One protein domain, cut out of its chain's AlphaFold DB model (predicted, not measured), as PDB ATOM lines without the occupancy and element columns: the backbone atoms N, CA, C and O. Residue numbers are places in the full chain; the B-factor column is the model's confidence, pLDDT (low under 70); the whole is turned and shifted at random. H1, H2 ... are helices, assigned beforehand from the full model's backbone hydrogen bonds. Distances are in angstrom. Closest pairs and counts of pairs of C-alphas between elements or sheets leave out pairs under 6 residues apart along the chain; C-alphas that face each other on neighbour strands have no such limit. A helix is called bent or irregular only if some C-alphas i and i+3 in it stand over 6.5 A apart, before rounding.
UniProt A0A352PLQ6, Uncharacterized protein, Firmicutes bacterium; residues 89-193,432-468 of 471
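What this domain is: This is residues 89 to 193 and 432 to 468 of the 471 residues of an uncharacterized protein of Firmicutes bacterium (UniProt A0A352PLQ6). One long helix, H4, joins two separate lobes: a loop-rich lobe with H1, H2 and H3 at its first end, and a looser group of short helices, H5 to H8, at its far end. H1 crosses the first part of H4 and H6 crosses its last part, while residues 451 to 458, of which 453 to 458 belong to H7, stick out from the second lobe. The printed part has 142 residues, with eight named helices in the order H1 to H8 and no named strand; the class is all helix. The whole is loose, with a radius of gyration of the C-alphas of 19.9 A and spans of 58 by 42 by 26 A.

How they stand to each other: H1, residues 89 to 103, touches H3, residues 151 to 154, with residues 96 to 100 alone; the closest C-alphas, of Leu 100 and Ala 151, are 4.8 A apart. H2, residues 116 to 125, touches no helix; it is close to H1 but not clearly touching, at 7.3 A between the C-alphas of Ile 103 and Tyr 119. H4, residues 160 to 184, is the hub, touching three helices, and has a kink of 32 degrees near residue 167; it is irregular, but only just, with C-alphas 165 and 168 6.8 A apart. Residues 163 to 171 of H4 touch H1 at a steep tilt of 61 degrees, opposite ways, closest at the C-alphas of Val 95 and Leu 167, 6.5 A. H5, residues 186 to 191, and H4 only just touch, only at the corner, with 3 pairs of C-alphas within 8 A, the closest those of Ile 181 and Ser 188, 7.3 A. H6, residues 435 to 445, touches residues 176 to 181 of H4, about perpendicular at 85 degrees; the closest C-alphas, of Ile 177 and Ser 438, are 5.6 A apart. H8, residues 464 to 467, touches H6, closest at the C-alphas of Val 440 and Val 466, 5.3 A. H7, residues 453 to 462, and H8 only just touch, only at the corner, with 3 pairs of C-alphas within 8 A, the closest those of Lys 460 and Phe 467, 7.0 A. H1 and H6 are apart. In H1, H2, H6 and H7 every O i to N i+4 pair is within hydrogen-bond range; in H4 19 of 21 are and in H5 1 of 2, while H3 and H8 are too short for such a pair.

Where its parts are: H1 begins at C-alpha 89 (79.362, -20.655, -75.305) and is 21.1 A long. H4 runs 33.8 A, from C-alpha 160 (80.437, -18.452, -59.584) to C-alpha 184. H6 is 15.5 A long, and H8 ends at C-alpha 467 (102.697, -47.876, -63.646).

The domain as a whole: The C-alphas farthest apart, of Asp 142 and Glu 468, are 58.1 A apart. Residues 194 to 431 are not printed, and C-alphas 193 and 432 are 14.1 A apart across the cut. The links H1 to H2 and H2 to H3 are long; pLDDT is under 70 at residues 125, 134 to 135 and 138 to 141.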
ATOM      1  N   GLU A  89      80.743 -20.285 -74.999       94.38
ATOM      2  CA  GLU A  89      79.362 -20.655 -75.305       94.38
ATOM      3  C   GLU A  89      79.048 -22.096 -74.875       94.38
ATOM      4  O   GLU A  89      78.007 -22.332 -74.274       94.38
ATOM      5  N   PHE A  90      79.969 -23.039 -75.111       93.19
ATOM      6  CA  PHE A  90      79.798 -24.431 -74.685       93.19
ATOM      7  C   PHE A  90      79.794 -24.571 -73.158       93.19
ATOM      8  O   PHE A  90      79.002 -25.328 -72.604       93.19
ATOM      9  N   ILE A  91      80.687 -23.851 -72.470       95.31
ATOM     10  CA  ILE A  91      80.741 -23.860 -71.003       95.31
ATOM     11  C   ILE A  91      79.447 -23.286 -70.426       95.31
ATOM     12  O   ILE A  91      78.859 -23.917 -69.552       95.31
ATOM     13  N   ASP A  92      79.002 -22.130 -70.921       95.00
ATOM     14  CA  ASP A  92      77.798 -21.455 -70.436       95.00
ATOM     15  C   ASP A  92      76.552 -22.340 -70.648       95.00
ATOM     16  O   ASP A  92      75.749 -22.484 -69.728       95.00
ATOM     17  N   GLU A  93      76.428 -23.007 -71.805       93.94
ATOM     18  CA  GLU A  93      75.353 -23.975 -72.088       93.94
ATOM     19  C   GLU A  93      75.369 -25.151 -71.099       93.94
ATOM     20  O   GLU A  93      74.356 -25.448 -70.467       93.94
ATOM     21  N   LYS A  94      76.529 -25.789 -70.889       94.69
ATOM     22  CA  LYS A  94      76.631 -26.937 -69.973       94.69
ATOM     23  C   LYS A  94      76.463 -26.556 -68.504       94.69
ATOM     24  O   LYS A  94      75.949 -27.360 -67.730       94.69
ATOM     25  N   VAL A  95      76.884 -25.359 -68.100       96.12
ATOM     26  CA  VAL A  95      76.619 -24.839 -66.751       96.12
ATOM     27  C   VAL A  95      75.121 -24.618 -66.554       96.12
ATOM     28  O   VAL A  95      74.600 -25.017 -65.513       96.12
ATOM     29  N   ASP A  96      74.431 -24.037 -67.540       95.00
ATOM     30  CA  ASP A  96      72.984 -23.820 -67.470       95.00
ATOM     31  C   ASP A  96      72.227 -25.154 -67.360       95.00
ATOM     32  O   ASP A  96      71.434 -25.318 -66.432       95.00
ATOM     33  N   ASP A  97      72.570 -26.146 -68.192       92.25
ATOM     34  CA  ASP A  97      72.001 -27.503 -68.139       92.25
ATOM     35  C   ASP A  97      72.203 -28.170 -66.766       92.25
ATOM     36  O   ASP A  97      71.284 -28.774 -66.204       92.25
ATOM     37  N   LEU A  98      73.423 -28.102 -66.217       93.88
ATOM     38  CA  LEU A  98      73.758 -28.731 -64.935       93.88
ATOM     39  C   LEU A  98      73.036 -28.057 -63.767       93.88
ATOM     40  O   LEU A  98      72.483 -28.755 -62.916       93.88
ATOM     41  N   LEU A  99      73.001 -26.722 -63.745       93.88
ATOM     42  CA  LEU A  99      72.258 -25.970 -62.737       93.88
ATOM     43  C   LEU A  99      70.762 -26.259 -62.840       93.88
ATOM     44  O   LEU A  99      70.144 -26.541 -61.817       93.88
ATOM     45  N   LEU A 100      70.192 -26.245 -64.050       92.50
ATOM     46  CA  LEU A 100      68.771 -26.509 -64.274       92.50
ATOM     47  C   LEU A 100      68.380 -27.899 -63.765       92.50
ATOM     48  O   LEU A 100      67.367 -28.039 -63.077       92.50
ATOM     49  N   ASN A 101      69.193 -28.916 -64.059       90.44
ATOM     50  CA  ASN A 101      68.985 -30.273 -63.559       90.44
ATOM     51  C   ASN A 101      69.042 -30.342 -62.025       90.44
ATOM     52  O   ASN A 101      68.232 -31.048 -61.425       90.44
ATOM     53  N   GLU A 102      69.952 -29.603 -61.383       89.69
ATOM     54  CA  GLU A 102      70.053 -29.561 -59.919       89.69
ATOM     55  C   GLU A 102      68.836 -28.879 -59.278       89.69
ATOM     56  O   GLU A 102      68.252 -29.411 -58.331       89.69
ATOM     57  N   ILE A 103      68.406 -27.730 -59.807       89.25
ATOM     58  CA  ILE A 103      67.307 -26.954 -59.213       89.25
ATOM     59  C   ILE A 103      65.919 -27.519 -59.528       89.25
ATOM     60  O   ILE A 103      64.980 -27.294 -58.771       89.25
ATOM     61  N   SER A 104      65.781 -28.306 -60.598       86.69
ATOM     62  CA  SER A 104      64.507 -28.936 -60.974       86.69
ATOM     63  C   SER A 104      64.110 -30.112 -60.065       86.69
ATOM     64  O   SER A 104      62.966 -30.572 -60.126       86.69
ATOM     65  N   GLY A 105      65.024 -30.588 -59.208       71.12
ATOM     66  CA  GLY A 105      64.919 -31.817 -58.409       71.12
ATOM     67  C   GLY A 105      63.894 -31.835 -57.264       71.12
ATOM     68  O   GLY A 105      63.887 -32.773 -56.475       71.12
ATOM     69  N   GLY A 106      63.022 -30.833 -57.132       71.25
ATOM     70  CA  GLY A 106      61.944 -30.785 -56.132       71.25
ATOM     71  C   GLY A 106      62.396 -30.548 -54.682       71.25
ATOM     72  O   GLY A 106      61.613 -30.038 -53.885       71.25
ATOM     73  N   GLU A 107      63.653 -30.837 -54.334       82.06
ATOM     74  CA  GLU A 107      64.232 -30.574 -53.004       82.06
ATOM     75  C   GLU A 107      64.199 -29.088 -52.624       82.06
ATOM     76  O   GLU A 107      64.060 -28.727 -51.451       82.06
ATOM     77  N   TYR A 108      64.302 -28.223 -53.630       85.44
ATOM     78  CA  TYR A 108      64.309 -26.772 -53.479       85.44
ATOM     79  C   TYR A 108      62.951 -26.143 -53.765       85.44
ATOM     80  O   TYR A 108      62.839 -24.923 -53.772       85.44
ATOM     81  N   ASP A 109      61.910 -26.955 -53.930       85.69
ATOM     82  CA  ASP A 109      60.570 -26.460 -54.191       85.69
ATOM     83  C   ASP A 109      59.733 -26.422 -52.909       85.69
ATOM     84  O   ASP A 109      59.945 -27.151 -51.932       85.69
ATOM     85  N   THR A 110      58.737 -25.548 -52.907       83.69
ATOM     86  CA  THR A 110      57.580 -25.629 -52.013       83.69
ATOM     87  C   THR A 110      56.354 -25.497 -52.886       83.69
ATOM     88  O   THR A 110      56.264 -24.527 -53.629       83.69
ATOM     89  N   ASP A 111      55.406 -26.433 -52.810       85.81
ATOM     90  CA  ASP A 111      54.159 -26.315 -53.577       85.81
ATOM     91  C   ASP A 111      54.415 -26.147 -55.100       85.81
ATOM     92  O   ASP A 111      53.727 -25.386 -55.770       85.81
ATOM     93  N   TYR A 112      55.425 -26.852 -55.638       88.38
ATOM     94  CA  TYR A 112      55.908 -26.780 -57.037       88.38
ATOM     95  C   TYR A 112      56.543 -25.448 -57.467       88.38
ATOM     96  O   TYR A 112      56.897 -25.281 -58.636       88.38
ATOM     97  N   ILE A 113      56.720 -24.526 -56.524       88.38
ATOM     98  CA  ILE A 113      57.380 -23.242 -56.730       88.38
ATOM     99  C   ILE A 113      58.818 -23.353 -56.241       88.38
ATOM    100  O   ILE A 113      59.060 -23.716 -55.086       88.38
ATOM    101  N   PHE A 114      59.758 -23.012 -57.115       89.38
ATOM    102  CA  PHE A 114      61.174 -23.000 -56.791       89.38
ATOM    103  C   PHE A 114      61.496 -21.932 -55.743       89.38
ATOM    104  O   PHE A 114      61.129 -20.763 -55.876       89.38
ATOM    105  N   ASP A 115      62.211 -22.342 -54.700       86.31
ATOM    106  CA  ASP A 115      62.709 -21.481 -53.637       86.31
ATOM    107  C   ASP A 115      64.233 -21.380 -53.724       86.31
ATOM    108  O   ASP A 115      64.984 -22.185 -53.163       86.31
ATOM    109  N   GLU A 116      64.695 -20.329 -54.402       87.81
ATOM    110  CA  GLU A 116      66.122 -20.068 -54.559       87.81
ATOM    111  C   GLU A 116      66.846 -19.959 -53.206       87.81
ATOM    112  O   GLU A 116      67.989 -20.391 -53.085       87.81
ATOM    113  N   MET A 117      66.194 -19.458 -52.149       83.62
ATOM    114  CA  MET A 117      66.839 -19.341 -50.838       83.62
ATOM    115  C   MET A 117      67.135 -20.715 -50.231       83.62
ATOM    116  O   MET A 117      68.187 -20.883 -49.609       83.62
ATOM    117  N   LYS A 118      66.275 -21.723 -50.434       84.31
ATOM    118  CA  LYS A 118      66.583 -23.101 -50.013       84.31
ATOM    119  C   LYS A 118      67.809 -23.643 -50.738       84.31
ATOM    120  O   LYS A 118      68.674 -24.234 -50.090       84.31
ATOM    121  N   TYR A 119      67.910 -23.408 -52.046       88.06
ATOM    122  CA  TYR A 119      69.076 -23.819 -52.829       88.06
ATOM    123  C   TYR A 119      70.353 -23.108 -52.354       88.06
ATOM    124  O   TYR A 119      71.349 -23.756 -52.034       88.06
ATOM    125  N   VAL A 120      70.298 -21.785 -52.172       85.12
ATOM    126  CA  VAL A 120      71.404 -20.973 -51.638       85.12
ATOM    127  C   VAL A 120      71.853 -21.471 -50.261       85.12
ATOM    128  O   VAL A 120      73.052 -21.605 -50.016       85.12
ATOM    129  N   LEU A 121      70.919 -21.757 -49.348       78.69
ATOM    130  CA  LEU A 121      71.237 -22.274 -48.014       78.69
ATOM    131  C   LEU A 121      71.847 -23.681 -48.075       78.69
ATOM    132  O   LEU A 121      72.796 -23.950 -47.339       78.69
ATOM    133  N   SER A 122      71.364 -24.542 -48.976       81.94
ATOM    134  CA  SER A 122      71.957 -25.860 -49.243       81.94
ATOM    135  C   SER A 122      73.416 -25.725 -49.683       81.94
ATOM    136  O   SER A 122      74.299 -26.340 -49.082       81.94
ATOM    137  N   LEU A 123      73.712 -24.850 -50.647       82.50
ATOM    138  CA  LEU A 123      75.082 -24.622 -51.112       82.50
ATOM    139  C   LEU A 123      75.976 -23.972 -50.046       82.50
ATOM    140  O   LEU A 123      77.105 -24.416 -49.835       82.50
ATOM    141  N   ARG A 124      75.477 -22.980 -49.301       78.75
ATOM    142  CA  ARG A 124      76.230 -22.360 -48.194       78.75
ATOM    143  C   ARG A 124      76.523 -23.347 -47.067       78.75
ATOM    144  O   ARG A 124      77.599 -23.290 -46.483       78.75
ATOM    145  N   SER A 125      75.613 -24.284 -46.785       69.81
ATOM    146  CA  SER A 125      75.857 -25.358 -45.809       69.81
ATOM    147  C   SER A 125      76.996 -26.296 -46.229       69.81
ATOM    148  O   SER A 125      77.644 -26.901 -45.379       69.81
ATOM    149  N   LYS A 126      77.278 -26.359 -47.538       73.81
ATOM    150  CA  LYS A 126      78.407 -27.076 -48.143       73.81
ATOM    151  C   LYS A 126      79.647 -26.182 -48.328       73.81
ATOM    152  O   LYS A 126      80.577 -26.588 -49.015       73.81
ATOM    153  N   MET A 127      79.671 -24.996 -47.709       77.31
ATOM    154  CA  MET A 127      80.776 -24.025 -47.749       77.31
ATOM    155  C   MET A 127      81.052 -23.410 -49.135       77.31
ATOM    156  O   MET A 127      82.188 -23.035 -49.435       77.31
ATOM    157  N   TYR A 128      80.026 -23.276 -49.984       80.38
ATOM    158  CA  TYR A 128      80.120 -22.470 -51.206       80.38
ATOM    159  C   TYR A 128      79.742 -21.010 -50.941       80.38
ATOM    160  O   TYR A 128      78.741 -20.713 -50.277       80.38
ATOM    161  N   ASN A 129      80.531 -20.086 -51.484       81.75
ATOM    162  CA  ASN A 129      80.298 -18.654 -51.354       81.75
ATOM    163  C   ASN A 129      79.278 -18.166 -52.391       81.75
ATOM    164  O   ASN A 129      79.626 -17.775 -53.503       81.75
ATOM    165  N   ILE A 130      78.005 -18.165 -52.000       85.69
ATOM    166  CA  ILE A 130      76.908 -17.659 -52.828       85.69
ATOM    167  C   ILE A 130      76.550 -16.242 -52.393       85.69
ATOM    168  O   ILE A 130      76.150 -16.026 -51.241       85.69
ATOM    169  N   THR A 131      76.650 -15.277 -53.307       82.31
ATOM    170  CA  THR A 131      76.285 -13.876 -53.050       82.31
ATOM    171  C   THR A 131      74.987 -13.528 -53.765       82.31
ATOM    172  O   THR A 131      74.772 -13.910 -54.908       82.31
ATOM    173  N   CYS A 132      74.094 -12.820 -53.081       82.38
ATOM    174  CA  CYS A 132      72.811 -12.404 -53.633       82.38
ATOM    175  C   CYS A 132      72.663 -10.907 -53.393       82.38
ATOM    176  O   CYS A 132      72.808 -10.459 -52.253       82.38
ATOM    177  N   GLU A 133      72.378 -10.135 -54.438       79.00
ATOM    178  CA  GLU A 133      72.018  -8.730 -54.259       79.00
ATOM    179  C   GLU A 133      70.625  -8.624 -53.621       79.00
ATOM    180  O   GLU A 133      69.755  -9.486 -53.802       79.00
ATOM    181  N   GLU A 134      70.400  -7.554 -52.861       69.00
ATOM    182  CA  GLU A 134      69.119  -7.308 -52.202       69.00
ATOM    183  C   GLU A 134      67.985  -7.232 -53.243       69.00
ATOM    184  O   GLU A 134      68.068  -6.512 -54.235       69.00
ATOM    185  N   GLY A 135      66.931  -8.032 -53.048       69.38
ATOM    186  CA  GLY A 135      65.793  -8.112 -53.972       69.38
ATOM    187  C   GLY A 135      66.018  -8.931 -55.253       69.38
ATOM    188  O   GLY A 135      65.084  -9.057 -56.050       69.38
ATOM    189  N   LYS A 136      67.209  -9.513 -55.469       76.44
ATOM    190  CA  LYS A 136      67.466 -10.412 -56.611       76.44
ATOM    191  C   LYS A 136      67.108 -11.866 -56.350       76.44
ATOM    192  O   LYS A 136      66.762 -12.550 -57.303       76.44
ATOM    193  N   VAL A 137      67.140 -12.312 -55.094       72.25
ATOM    194  CA  VAL A 137      66.737 -13.677 -54.730       72.25
ATOM    195  C   VAL A 137      65.299 -13.923 -55.184       72.25
ATOM    196  O   VAL A 137      64.381 -13.180 -54.825       72.25
ATOM    197  N   ASN A 138      65.089 -15.004 -55.923       69.00
ATOM    198  CA  ASN A 138      63.778 -15.456 -56.371       69.00
ATOM    199  C   ASN A 138      63.091 -16.347 -55.321       69.00
ATOM    200  O   ASN A 138      62.410 -17.307 -55.657       69.00
ATOM    201  N   SER A 139      63.238 -16.024 -54.032       57.59
ATOM    202  CA  SER A 139      62.559 -16.732 -52.947       57.59
ATOM    203  C   SER A 139      61.076 -16.374 -52.959       57.59
ATOM    204  O   SER A 139      60.720 -15.223 -52.692       57.59
ATOM    205  N   GLY A 140      60.210 -17.332 -53.283       51.72
ATOM    206  CA  GLY A 140      58.762 -17.115 -53.262       51.72
ATOM    207  C   GLY A 140      58.240 -16.178 -54.354       51.72
ATOM    208  O   GLY A 140      57.112 -15.699 -54.249       51.72
ATOM    209  N   LYS A 141      59.019 -15.924 -55.415       60.84
ATOM    210  CA  LYS A 141      58.396 -15.603 -56.707       60.84
ATOM    211  C   LYS A 141      57.701 -16.891 -57.134       60.84
ATOM    212  O   LYS A 141      58.314 -17.938 -56.978       60.84
ATOM    213  N   ASP A 142      56.447 -16.843 -57.585       70.31
ATOM    214  CA  ASP A 142      55.658 -18.000 -58.057       70.31
ATOM    215  C   ASP A 142      56.287 -18.665 -59.316       70.31
ATOM    216  O   ASP A 142      55.657 -18.818 -60.362       70.31
ATOM    217  N   THR A 143      57.574 -19.002 -59.257       86.25
ATOM    218  CA  THR A 143      58.390 -19.533 -60.335       86.25
ATOM    219  C   THR A 143      58.240 -21.040 -60.344       86.25
ATOM    220  O   THR A 143      58.903 -21.766 -59.606       86.25
ATOM    221  N   VAL A 144      57.360 -21.511 -61.215       88.94
ATOM    222  CA  VAL A 144      57.289 -22.922 -61.585       88.94
ATOM    223  C   VAL A 144      58.331 -23.169 -62.672       88.94
ATOM    224  O   VAL A 144      58.220 -22.593 -63.757       88.94
ATOM    225  N   ILE A 145      59.338 -23.999 -62.384       89.12
ATOM    226  CA  ILE A 145      60.370 -24.380 -63.362       89.12
ATOM    227  C   ILE A 145      59.742 -25.305 -64.403       89.12
ATOM    228  O   ILE A 145      59.328 -26.422 -64.088       89.12
ATOM    229  N   LYS A 146      59.659 -24.823 -65.641       87.44
ATOM    230  CA  LYS A 146      59.024 -25.517 -66.766       87.44
ATOM    231  C   LYS A 146      60.085 -26.112 -67.695       87.44
ATOM    232  O   LYS A 146      61.189 -25.566 -67.770       87.44
ATOM    233  N   PRO A 147      59.758 -27.178 -68.446       84.75
ATOM    234  CA  PRO A 147      60.621 -27.652 -69.523       84.75
ATOM    235  C   PRO A 147      60.982 -26.515 -70.493       84.75
ATOM    236  O   PRO A 147      60.116 -25.727 -70.867       84.75
ATOM    237  N   GLY A 148      62.258 -26.431 -70.877       81.94
ATOM    238  CA  GLY A 148      62.772 -25.428 -71.817       81.94
ATOM    239  C   GLY A 148      63.208 -24.092 -71.201       81.94
ATOM    240  O   GLY A 148      63.776 -23.271 -71.916       81.94
ATOM    241  N   MET A 149      62.984 -23.858 -69.901       88.50
ATOM    242  CA  MET A 149      63.553 -22.692 -69.209       88.50
ATOM    243  C   MET A 149      65.059 -22.849 -69.003       88.50
ATOM    244  O   MET A 149      65.540 -23.968 -68.839       88.50
ATOM    245  N   LYS A 150      65.780 -21.728 -68.924       91.06
ATOM    246  CA  LYS A 150      67.208 -21.715 -68.585       91.06
ATOM    247  C   LYS A 150      67.444 -21.428 -67.109       91.06
ATOM    248  O   LYS A 150      66.747 -20.605 -66.512       91.06
ATOM    249  N   ALA A 151      68.461 -22.043 -66.509       90.88
ATOM    250  CA  ALA A 151      68.835 -21.760 -65.120       90.88
ATOM    251  C   ALA A 151      69.199 -20.279 -64.927       90.88
ATOM    252  O   ALA A 151      68.802 -19.664 -63.940       90.88
ATOM    253  N   SER A 152      69.879 -19.684 -65.903       88.38
ATOM    254  CA  SER A 152      70.235 -18.262 -65.951       88.38
ATOM    255  C   SER A 152      69.034 -17.308 -65.988       88.38
ATOM    256  O   SER A 152      69.169 -16.146 -65.607       88.38
ATOM    257  N   GLU A 153      67.853 -17.780 -66.399       88.56
ATOM    258  CA  GLU A 153      66.593 -17.023 -66.347       88.56
ATOM    259  C   GLU A 153      65.890 -17.170 -64.985       88.56
ATOM    260  O   GLU A 153      65.071 -16.328 -64.611       88.56
ATOM    261  N   ILE A 154      66.210 -18.235 -64.241       89.00
ATOM    262  CA  ILE A 154      65.576 -18.611 -62.969       89.00
ATOM    263  C   ILE A 154      66.378 -18.124 -61.763       89.00
ATOM    264  O   ILE A 154      65.791 -17.813 -60.728       89.00
ATOM    265  N   LEU A 155      67.701 -18.090 -61.855       89.69
ATOM    266  CA  LEU A 155      68.597 -17.807 -60.741       89.69
ATOM    267  C   LEU A 155      68.926 -16.313 -60.666       89.69
ATOM    268  O   LEU A 155      69.325 -15.694 -61.649       89.69
ATOM    269  N   GLY A 156      68.745 -15.719 -59.486       88.25
ATOM    270  CA  GLY A 156      69.022 -14.307 -59.226       88.25
ATOM    271  C   GLY A 156      70.323 -14.050 -58.463       88.25
ATOM    272  O   GLY A 156      70.810 -12.917 -58.454       88.25
ATOM    273  N   CYS A 157      70.887 -15.067 -57.810       89.06
ATOM    274  CA  CYS A 157      72.159 -14.973 -57.093       89.06
ATOM    275  C   CYS A 157      73.377 -15.268 -57.989       89.06
ATOM    276  O   CYS A 157      73.266 -15.776 -59.102       89.06
ATOM    277  N   ASN A 158      74.567 -14.965 -57.476       90.50
ATOM    278  CA  ASN A 158      75.842 -15.303 -58.091       90.50
ATOM    279  C   ASN A 158      76.351 -16.652 -57.554       90.50
ATOM    280  O   ASN A 158      76.677 -16.777 -56.370       90.50
ATOM    281  N   TYR A 159      76.445 -17.627 -58.463       92.38
ATOM    282  CA  TYR A 159      76.864 -19.007 -58.209       92.38
ATOM    283  C   TYR A 159      78.301 -19.303 -58.666       92.38
ATOM    284  O   TYR A 159      78.686 -20.468 -58.720       92.38
ATOM    285  N   GLN A 160      79.108 -18.281 -58.984       92.88
ATOM    286  CA  GLN A 160      80.437 -18.452 -59.584       92.88
ATOM    287  C   GLN A 160      81.355 -19.367 -58.762       92.88
ATOM    288  O   GLN A 160      82.007 -20.229 -59.335       92.88
ATOM    289  N   ASP A 161      81.352 -19.255 -57.428       86.75
ATOM    290  CA  ASP A 161      82.161 -20.129 -56.564       86.75
ATOM    291  C   ASP A 161      81.791 -21.611 -56.740       86.75
ATOM    292  O   ASP A 161      82.660 -22.468 -56.865       86.75
ATOM    293  N   TYR A 162      80.495 -21.919 -56.808       89.81
ATOM    294  CA  TYR A 162      80.018 -23.282 -57.039       89.81
ATOM    295  C   TYR A 162      80.323 -23.761 -58.466       89.81
ATOM    296  O   TYR A 162      80.778 -24.891 -58.662       89.81
ATOM    297  N   ILE A 163      80.135 -22.884 -59.454       94.12
ATOM    298  CA  ILE A 163      80.462 -23.153 -60.857       94.12
ATOM    299  C   ILE A 163      81.947 -23.513 -60.989       94.12
ATOM    300  O   ILE A 163      82.269 -24.566 -61.536       94.12
ATOM    301  N   ASP A 164      82.843 -22.701 -60.431       89.44
ATOM    302  CA  ASP A 164      84.292 -22.878 -60.554       89.44
ATOM    303  C   ASP A 164      84.799 -24.121 -59.825       89.44
ATOM    304  O   ASP A 164      85.698 -24.810 -60.304       89.44
ATOM    305  N   ARG A 165      84.216 -24.424 -58.662       83.88
ATOM    306  CA  ARG A 165      84.691 -25.489 -57.771       83.88
ATOM    307  C   ARG A 165      84.085 -26.856 -58.071       83.88
ATOM    308  O   ARG A 165      84.655 -27.861 -57.650       83.88
ATOM    309  N   VAL A 166      82.944 -26.912 -58.760       87.94
ATOM    310  CA  VAL A 166      82.191 -28.159 -58.979       87.94
ATOM    311  C   VAL A 166      81.871 -28.376 -60.452       87.94
ATOM    312  O   VAL A 166      82.276 -29.395 -61.021       87.94
ATOM    313  N   LEU A 167      81.180 -27.425 -61.083       94.44
ATOM    314  CA  LEU A 167      80.635 -27.622 -62.428       94.44
ATOM    315  C   LEU A 167      81.726 -27.574 -63.503       94.44
ATOM    316  O   LEU A 167      81.786 -28.466 -64.347       94.44
ATOM    317  N   LEU A 168      82.649 -26.608 -63.443       94.44
ATOM    318  CA  LEU A 168      83.774 -26.528 -64.379       94.44
ATOM    319  C   LEU A 168      84.665 -27.783 -64.315       94.44
ATOM    320  O   LEU A 168      84.899 -28.378 -65.372       94.44
ATOM    321  N   PRO A 169      85.113 -28.265 -63.136       93.25
ATOM    322  CA  PRO A 169      85.845 -29.525 -63.042       93.25
ATOM    323  C   PRO A 169      85.098 -30.722 -63.625       93.25
ATOM    324  O   PRO A 169      85.719 -31.612 -64.209       93.25
ATOM    325  N   GLN A 170      83.774 -30.784 -63.477       94.12
ATOM    326  CA  GLN A 170      82.963 -31.833 -64.090       94.12
ATOM    327  C   GLN A 170      82.957 -31.726 -65.623       94.12
ATOM    328  O   GLN A 170      83.284 -32.707 -66.295       94.12
ATOM    329  N   ILE A 171      82.667 -30.540 -66.168       96.75
ATOM    330  CA  ILE A 171      82.593 -30.285 -67.616       96.75
ATOM    331  C   ILE A 171      83.923 -30.623 -68.298       96.75
ATOM    332  O   ILE A 171      83.945 -31.343 -69.300       96.75
ATOM    333  N   TYR A 172      85.036 -30.144 -67.741       96.56
ATOM    334  CA  TYR A 172      86.369 -30.353 -68.306       96.56
ATOM    335  C   TYR A 172      86.826 -31.811 -68.217       96.56
ATOM    336  O   TYR A 172      87.377 -32.328 -69.187       96.56
ATOM    337  N   ARG A 173      86.577 -32.512 -67.102       95.12
ATOM    338  CA  ARG A 173      86.918 -33.944 -67.001       95.12
ATOM    339  C   ARG A 173      86.135 -34.786 -68.002       95.12
ATOM    340  O   ARG A 173      86.717 -35.660 -68.638       95.12
ATOM    341  N   GLN A 174      84.848 -34.501 -68.198       96.50
ATOM    342  CA  GLN A 174      84.068 -35.168 -69.241       96.50
ATOM    343  C   GLN A 174      84.633 -34.868 -70.636       96.50
ATOM    344  O   GLN A 174      84.774 -35.780 -71.450       96.50
ATOM    345  N   ALA A 175      85.046 -33.625 -70.894       96.88
ATOM    346  CA  ALA A 175      85.677 -33.256 -72.158       96.88
ATOM    347  C   ALA A 175      87.037 -33.948 -72.373       96.88
ATOM    348  O   ALA A 175      87.386 -34.299 -73.498       96.88
ATOM    349  N   LEU A 176      87.792 -34.200 -71.302       96.56
ATOM    350  CA  LEU A 176      89.051 -34.943 -71.350       96.56
ATOM    351  C   LEU A 176      88.832 -36.412 -71.746       96.56
ATOM    352  O   LEU A 176      89.579 -36.952 -72.569       96.56
ATOM    353  N   ILE A 177      87.773 -37.036 -71.220       96.81
ATOM    354  CA  ILE A 177      87.340 -38.379 -71.634       96.81
ATOM    355  C   ILE A 177      86.880 -38.354 -73.096       96.81
ATOM    356  O   ILE A 177      87.261 -39.226 -73.875       96.81
ATOM    357  N   ALA A 178      86.127 -37.332 -73.507       96.62
ATOM    358  CA  ALA A 178      85.692 -37.164 -74.891       96.62
ATOM    359  C   ALA A 178      86.880 -37.048 -75.861       96.62
ATOM    360  O   ALA A 178      86.889 -37.699 -76.905       96.62
ATOM    361  N   LYS A 179      87.920 -36.286 -75.492       96.38
ATOM    362  CA  LYS A 179      89.162 -36.164 -76.272       96.38
ATOM    363  C   LYS A 179      89.878 -37.508 -76.409       96.38
ATOM    364  O   LYS A 179      90.336 -37.837 -77.501       96.38
ATOM    365  N   TYR A 180      89.943 -38.300 -75.337       96.62
ATOM    366  CA  TYR A 180      90.482 -39.663 -75.396       96.62
ATOM    367  C   TYR A 180      89.666 -40.553 -76.340       96.62
ATOM    368  O   TYR A 180      90.233 -41.193 -77.220       96.62
ATOM    369  N   ILE A 181      88.336 -40.544 -76.219       95.69
ATOM    370  CA  ILE A 181      87.447 -41.299 -77.112       95.69
ATOM    371  C   ILE A 181      87.689 -40.896 -78.570       95.69
ATOM    372  O   ILE A 181      87.795 -41.762 -79.430       95.69
ATOM    373  N   TYR A 182      87.803 -39.600 -78.851       95.00
ATOM    374  CA  TYR A 182      88.036 -39.099 -80.199       95.00
ATOM    375  C   TYR A 182      89.399 -39.530 -80.763       95.00
ATOM    376  O   TYR A 182      89.463 -39.984 -81.902       95.00
ATOM    377  N   ASN A 183      90.473 -39.430 -79.978       94.44
ATOM    378  CA  ASN A 183      91.829 -39.715 -80.456       94.44
ATOM    379  C   ASN A 183      92.156 -41.215 -80.490       94.44
ATOM    380  O   ASN A 183      92.715 -41.699 -81.469       94.44
ATOM    381  N   GLU A 184      91.795 -41.947 -79.436       94.75
ATOM    382  CA  GLU A 184      92.260 -43.319 -79.188       94.75
ATOM    383  C   GLU A 184      91.169 -44.369 -79.450       94.75
ATOM    384  O   GLU A 184      91.452 -45.553 -79.629       94.75
ATOM    385  N   SER A 185      89.896 -43.960 -79.500       92.06
ATOM    386  CA  SER A 185      88.755 -44.873 -79.641       92.06
ATOM    387  C   SER A 185      87.702 -44.366 -80.632       92.06
ATOM    388  O   SER A 185      86.501 -44.559 -80.437       92.06
ATOM    389  N   TYR A 186      88.132 -43.722 -81.725       91.56
ATOM    390  CA  TYR A 186      87.230 -43.039 -82.666       91.56
ATOM    391  C   TYR A 186      86.110 -43.943 -83.209       91.56
ATOM    392  O   TYR A 186      84.966 -43.517 -83.389       91.56
ATOM    393  N   SER A 187      86.411 -45.225 -83.442       89.81
ATOM    394  CA  SER A 187      85.432 -46.211 -83.916       89.81
ATOM    395  C   SER A 187      84.261 -46.398 -82.943       89.81
ATOM    396  O   SER A 187      83.137 -46.644 -83.388       89.81
ATOM    397  N   SER A 188      84.487 -46.213 -81.639       90.25
ATOM    398  CA  SER A 188      83.453 -46.283 -80.605       90.25
ATOM    399  C   SER A 188      82.366 -45.234 -80.820       90.25
ATOM    400  O   SER A 188      81.196 -45.545 -80.613       90.25
ATOM    401  N   ILE A 189      82.711 -44.046 -81.334       92.06
ATOM    402  CA  ILE A 189      81.751 -42.973 -81.640       92.06
ATOM    403  C   ILE A 189      80.749 -43.446 -82.699       92.06
ATOM    404  O   ILE A 189      79.538 -43.380 -82.490       92.06
ATOM    405  N   GLY A 190      81.237 -43.988 -83.820       87.75
ATOM    406  CA  GLY A 190      80.383 -44.495 -84.899       87.75
ATOM    407  C   GLY A 190      79.542 -45.708 -84.490       87.75
ATOM    408  O   GLY A 190      78.406 -45.851 -84.946       87.75
ATOM    409  N   ASN A 191      80.074 -46.542 -83.590       88.50
ATOM    410  CA  ASN A 191      79.412 -47.740 -83.073       88.50
ATOM    411  C   ASN A 191      78.321 -47.445 -82.029       88.50
ATOM    412  O   ASN A 191      77.520 -48.331 -81.731       88.50
ATOM    413  N   THR A 192      78.234 -46.215 -81.506       87.31
ATOM    414  CA  THR A 192      77.116 -45.807 -80.631       87.31
ATOM    415  C   THR A 192      75.773 -45.784 -81.356       87.31
ATOM    416  O   THR A 192      74.726 -45.857 -80.709       87.31
ATOM    417  N   TYR A 193      75.797 -45.644 -82.687       89.50
ATOM    418  CA  TYR A 193      74.630 -45.318 -83.502       89.50
ATOM    419  C   TYR A 193      73.852 -44.107 -82.966       89.50
ATOM    420  O   TYR A 193      72.625 -44.100 -83.025       89.50
ATOM    421  N   SER A 432      80.475 -43.678 -70.523       79.75
ATOM    422  CA  SER A 432      81.412 -44.590 -71.157       79.75
ATOM    423  C   SER A 432      82.141 -45.451 -70.133       79.75
ATOM    424  O   SER A 432      82.727 -44.955 -69.165       79.75
ATOM    425  N   SER A 433      82.231 -46.746 -70.432       83.50
ATOM    426  CA  SER A 433      83.173 -47.649 -69.767       83.50
ATOM    427  C   SER A 433      84.640 -47.274 -70.028       83.50
ATOM    428  O   SER A 433      85.517 -47.765 -69.330       83.50
ATOM    429  N   LEU A 434      84.914 -46.388 -70.996       87.00
ATOM    430  CA  LEU A 434      86.256 -45.903 -71.345       87.00
ATOM    431  C   LEU A 434      86.780 -44.808 -70.398       87.00
ATOM    432  O   LEU A 434      87.872 -44.285 -70.613       87.00
ATOM    433  N   SER A 435      86.024 -44.423 -69.367       89.44
ATOM    434  CA  SER A 435      86.463 -43.432 -68.371       89.44
ATOM    435  C   SER A 435      87.724 -43.879 -67.618       89.44
ATOM    436  O   SER A 435      88.644 -43.079 -67.427       89.44
ATOM    437  N   THR A 436      87.807 -45.162 -67.257       91.31
ATOM    438  CA  THR A 436      89.003 -45.759 -66.643       91.31
ATOM    439  C   THR A 436      90.191 -45.731 -67.601       91.31
ATOM    440  O   THR A 436      91.252 -45.237 -67.224       91.31
ATOM    441  N   ASP A 437      90.009 -46.176 -68.846       92.94
ATOM    442  CA  ASP A 437      91.086 -46.206 -69.847       92.94
ATOM    443  C   ASP A 437      91.608 -44.795 -70.148       92.94
ATOM    444  O   ASP A 437      92.815 -44.563 -70.190       92.94
ATOM    445  N   SER A 438      90.697 -43.822 -70.260       94.38
ATOM    446  CA  SER A 438      91.053 -42.413 -70.406       94.38
ATOM    447  C   SER A 438      91.867 -41.906 -69.218       94.38
ATOM    448  O   SER A 438      92.878 -41.232 -69.413       94.38
ATOM    449  N   THR A 439      91.459 -42.243 -67.992       93.25
ATOM    450  CA  THR A 439      92.187 -41.859 -66.776       93.25
ATOM    451  C   THR A 439      93.609 -42.416 -66.802       93.25
ATOM    452  O   THR A 439      94.560 -41.663 -66.604       93.25
ATOM    453  N   VAL A 440      93.774 -43.703 -67.125       93.38
ATOM    454  CA  VAL A 440      95.093 -44.346 -67.233       93.38
ATOM    455  C   VAL A 440      95.960 -43.655 -68.288       93.38
ATOM    456  O   VAL A 440      97.095 -43.281 -67.988       93.38
ATOM    457  N   TYR A 441      95.421 -43.438 -69.491       94.38
ATOM    458  CA  TYR A 441      96.125 -42.788 -70.599       94.38
ATOM    459  C   TYR A 441      96.665 -41.411 -70.202       94.38
ATOM    460  O   TYR A 441      97.845 -41.109 -70.386       94.38
ATOM    461  N   TRP A 442      95.812 -40.567 -69.619       93.94
ATOM    462  CA  TRP A 442      96.199 -39.204 -69.269       93.94
ATOM    463  C   TRP A 442      97.183 -39.157 -68.102       93.94
ATOM    464  O   TRP A 442      98.105 -38.344 -68.138       93.94
ATOM    465  N   LEU A 443      97.050 -40.034 -67.102       90.94
ATOM    466  CA  LEU A 443      98.006 -40.107 -65.993       90.94
ATOM    467  C   LEU A 443      99.396 -40.565 -66.461       90.94
ATOM    468  O   LEU A 443     100.386 -39.952 -66.058       90.94
ATOM    469  N   LYS A 444      99.475 -41.567 -67.352       89.62
ATOM    470  CA  LYS A 444     100.742 -42.000 -67.975       89.62
ATOM    471  C   LYS A 444     101.422 -40.860 -68.731       89.62
ATOM    472  O   LYS A 444     102.612 -40.612 -68.556       89.62
ATOM    473  N   ASN A 445     100.645 -40.125 -69.524       86.88
ATOM    474  CA  ASN A 445     101.175 -39.125 -70.450       86.88
ATOM    475  C   ASN A 445     101.420 -37.739 -69.819       86.88
ATOM    476  O   ASN A 445     101.950 -36.848 -70.484       86.88
ATOM    477  N   SER A 446     101.066 -37.536 -68.543       82.12
ATOM    478  CA  SER A 446     101.141 -36.219 -67.882       82.12
ATOM    479  C   SER A 446     102.403 -35.970 -67.042       82.12
ATOM    480  O   SER A 446     102.495 -34.912 -66.422       82.12
ATOM    481  N   ASN A 447     103.394 -36.875 -67.037       74.94
ATOM    482  CA  ASN A 447     104.655 -36.740 -66.276       74.94
ATOM    483  C   ASN A 447     104.444 -36.312 -64.806       74.94
ATOM    484  O   ASN A 447     105.077 -35.377 -64.309       74.94
ATOM    485  N   ILE A 448     103.524 -36.979 -64.107       77.31
ATOM    486  CA  ILE A 448     103.157 -36.637 -62.728       77.31
ATOM    487  C   ILE A 448     104.249 -37.112 -61.765       77.31
ATOM    488  O   ILE A 448     104.655 -38.273 -61.791       77.31
ATOM    489  N   THR A 449     104.698 -36.221 -60.878       75.44
ATOM    490  CA  THR A 449     105.578 -36.587 -59.760       75.44
ATOM    491  C   THR A 449     104.742 -36.783 -58.501       75.44
ATOM    492  O   THR A 449     104.150 -35.836 -57.987       75.44
ATOM    493  N   TYR A 450     104.709 -38.010 -57.989       73.62
ATOM    494  CA  TYR A 450     104.003 -38.339 -56.753       73.62
ATOM    495  C   TYR A 450     104.910 -38.038 -55.555       73.62
ATOM    496  O   TYR A 450     105.949 -38.674 -55.389       73.62
ATOM    497  N   SER A 451     104.539 -37.034 -54.759       71.00
ATOM    498  CA  SER A 451     105.261 -36.657 -53.530       71.00
ATOM    499  C   SER A 451     104.635 -37.250 -52.264       71.00
ATOM    500  O   SER A 451     105.344 -37.436 -51.280       71.00
ATOM    501  N   ASP A 452     103.352 -37.612 -52.323       74.81
ATOM    502  CA  ASP A 452     102.611 -38.296 -51.265       74.81
ATOM    503  C   ASP A 452     102.533 -39.812 -51.546       74.81
ATOM    504  O   ASP A 452     102.078 -40.244 -52.613       74.81
ATOM    505  N   GLU A 453     103.021 -40.624 -50.602       72.12
ATOM    506  CA  GLU A 453     103.098 -42.085 -50.748       72.12
ATOM    507  C   GLU A 453     101.710 -42.742 -50.709       72.12
ATOM    508  O   GLU A 453     101.476 -43.725 -51.415       72.12
ATOM    509  N   ASP A 454     100.760 -42.186 -49.955       73.62
ATOM    510  CA  ASP A 454      99.416 -42.750 -49.843       73.62
ATOM    511  C   ASP A 454      98.581 -42.479 -51.103       73.62
ATOM    512  O   ASP A 454      97.875 -43.367 -51.582       73.62
ATOM    513  N   PHE A 455      98.710 -41.296 -51.708       75.44
ATOM    514  CA  PHE A 455      98.110 -40.978 -53.001       75.44
ATOM    515  C   PHE A 455      98.729 -41.822 -54.117       75.44
ATOM    516  O   PHE A 455      98.002 -42.355 -54.958       75.44
ATOM    517  N   TYR A 456     100.053 -42.009 -54.106       79.69
ATOM    518  CA  TYR A 456     100.715 -42.940 -55.021       79.69
ATOM    519  C   TYR A 456     100.136 -44.355 -54.892       79.69
ATOM    520  O   TYR A 456      99.765 -44.963 -55.898       79.69
ATOM    521  N   ASN A 457     100.011 -44.867 -53.662       79.12
ATOM    522  CA  ASN A 457      99.443 -46.189 -53.403       79.12
ATOM    523  C   ASN A 457      97.981 -46.269 -53.849       79.12
ATOM    524  O   ASN A 457      97.610 -47.232 -54.514       79.12
ATOM    525  N   TYR A 458      97.178 -45.236 -53.592       83.44
ATOM    526  CA  TYR A 458      95.803 -45.154 -54.078       83.44
ATOM    527  C   TYR A 458      95.721 -45.254 -55.607       83.44
ATOM    528  O   TYR A 458      94.936 -46.052 -56.126       83.44
ATOM    529  N   VAL A 459      96.532 -44.485 -56.346       84.38
ATOM    530  CA  VAL A 459      96.548 -44.546 -57.820       84.38
ATOM    531  C   VAL A 459      97.034 -45.913 -58.286       84.38
ATOM    532  O   VAL A 459      96.473 -46.468 -59.224       84.38
ATOM    533  N   LYS A 460      98.026 -46.500 -57.613       86.88
ATOM    534  CA  LYS A 460      98.564 -47.820 -57.956       86.88
ATOM    535  C   LYS A 460      97.568 -48.951 -57.716       86.88
ATOM    536  O   LYS A 460      97.531 -49.896 -58.494       86.88
ATOM    537  N   GLU A 461      96.770 -48.867 -56.660       86.31
ATOM    538  CA  GLU A 461      95.730 -49.851 -56.357       86.31
ATOM    539  C   GLU A 461      94.509 -49.683 -57.266       86.31
ATOM    540  O   GLU A 461      93.947 -50.673 -57.730       86.31
ATOM    541  N   THR A 462      94.112 -48.439 -57.548       88.00
ATOM    542  CA  THR A 462      92.890 -48.136 -58.311       88.00
ATOM    543  C   THR A 462      93.115 -48.207 -59.826       88.00
ATOM    544  O   THR A 462      92.235 -48.640 -60.566       88.00
ATOM    545  N   TYR A 463      94.301 -47.810 -60.290       90.00
ATOM    546  CA  TYR A 463      94.697 -47.731 -61.699       90.00
ATOM    547  C   TYR A 463      96.106 -48.326 -61.903       90.00
ATOM    548  O   TYR A 463      97.020 -47.619 -62.334       90.00
ATOM    549  N   PRO A 464      96.314 -49.627 -61.619       90.00
ATOM    550  CA  PRO A 464      97.639 -50.259 -61.656       90.00
ATOM    551  C   PRO A 464      98.341 -50.097 -63.004       90.00
ATOM    552  O   PRO A 464      99.545 -49.838 -63.040       90.00
ATOM    553  N   ALA A 465      97.564 -50.138 -64.092       90.88
ATOM    554  CA  ALA A 465      98.042 -49.973 -65.455       90.88
ATOM    555  C   ALA A 465      98.853 -48.686 -65.660       90.88
ATOM    556  O   ALA A 465      99.738 -48.686 -66.501       90.88
ATOM    557  N   VAL A 466      98.630 -47.615 -64.879       86.62
ATOM    558  CA  VAL A 466      99.406 -46.356 -64.949       86.62
ATOM    559  C   VAL A 466     100.910 -46.585 -64.770       86.62
ATOM    560  O   VAL A 466     101.710 -45.852 -65.346       86.62
ATOM    561  N   PHE A 467     101.300 -47.596 -63.992       86.25
ATOM    562  CA  PHE A 467     102.697 -47.876 -63.646       86.25
ATOM    563  C   PHE A 467     103.276 -49.090 -64.375       86.25
ATOM    564  O   PHE A 467     104.416 -49.471 -64.109       86.25
ATOM    565  N   GLU A 468     102.499 -49.713 -65.255       85.25
ATOM    566  CA  GLU A 468     102.967 -50.803 -66.104       85.25
ATOM    567  C   GLU A 468     103.698 -50.214 -67.316       85.25
ATOM    568  O   GLU A 468     103.194 -49.281 -67.952       85.25
TER     569      GLU A 468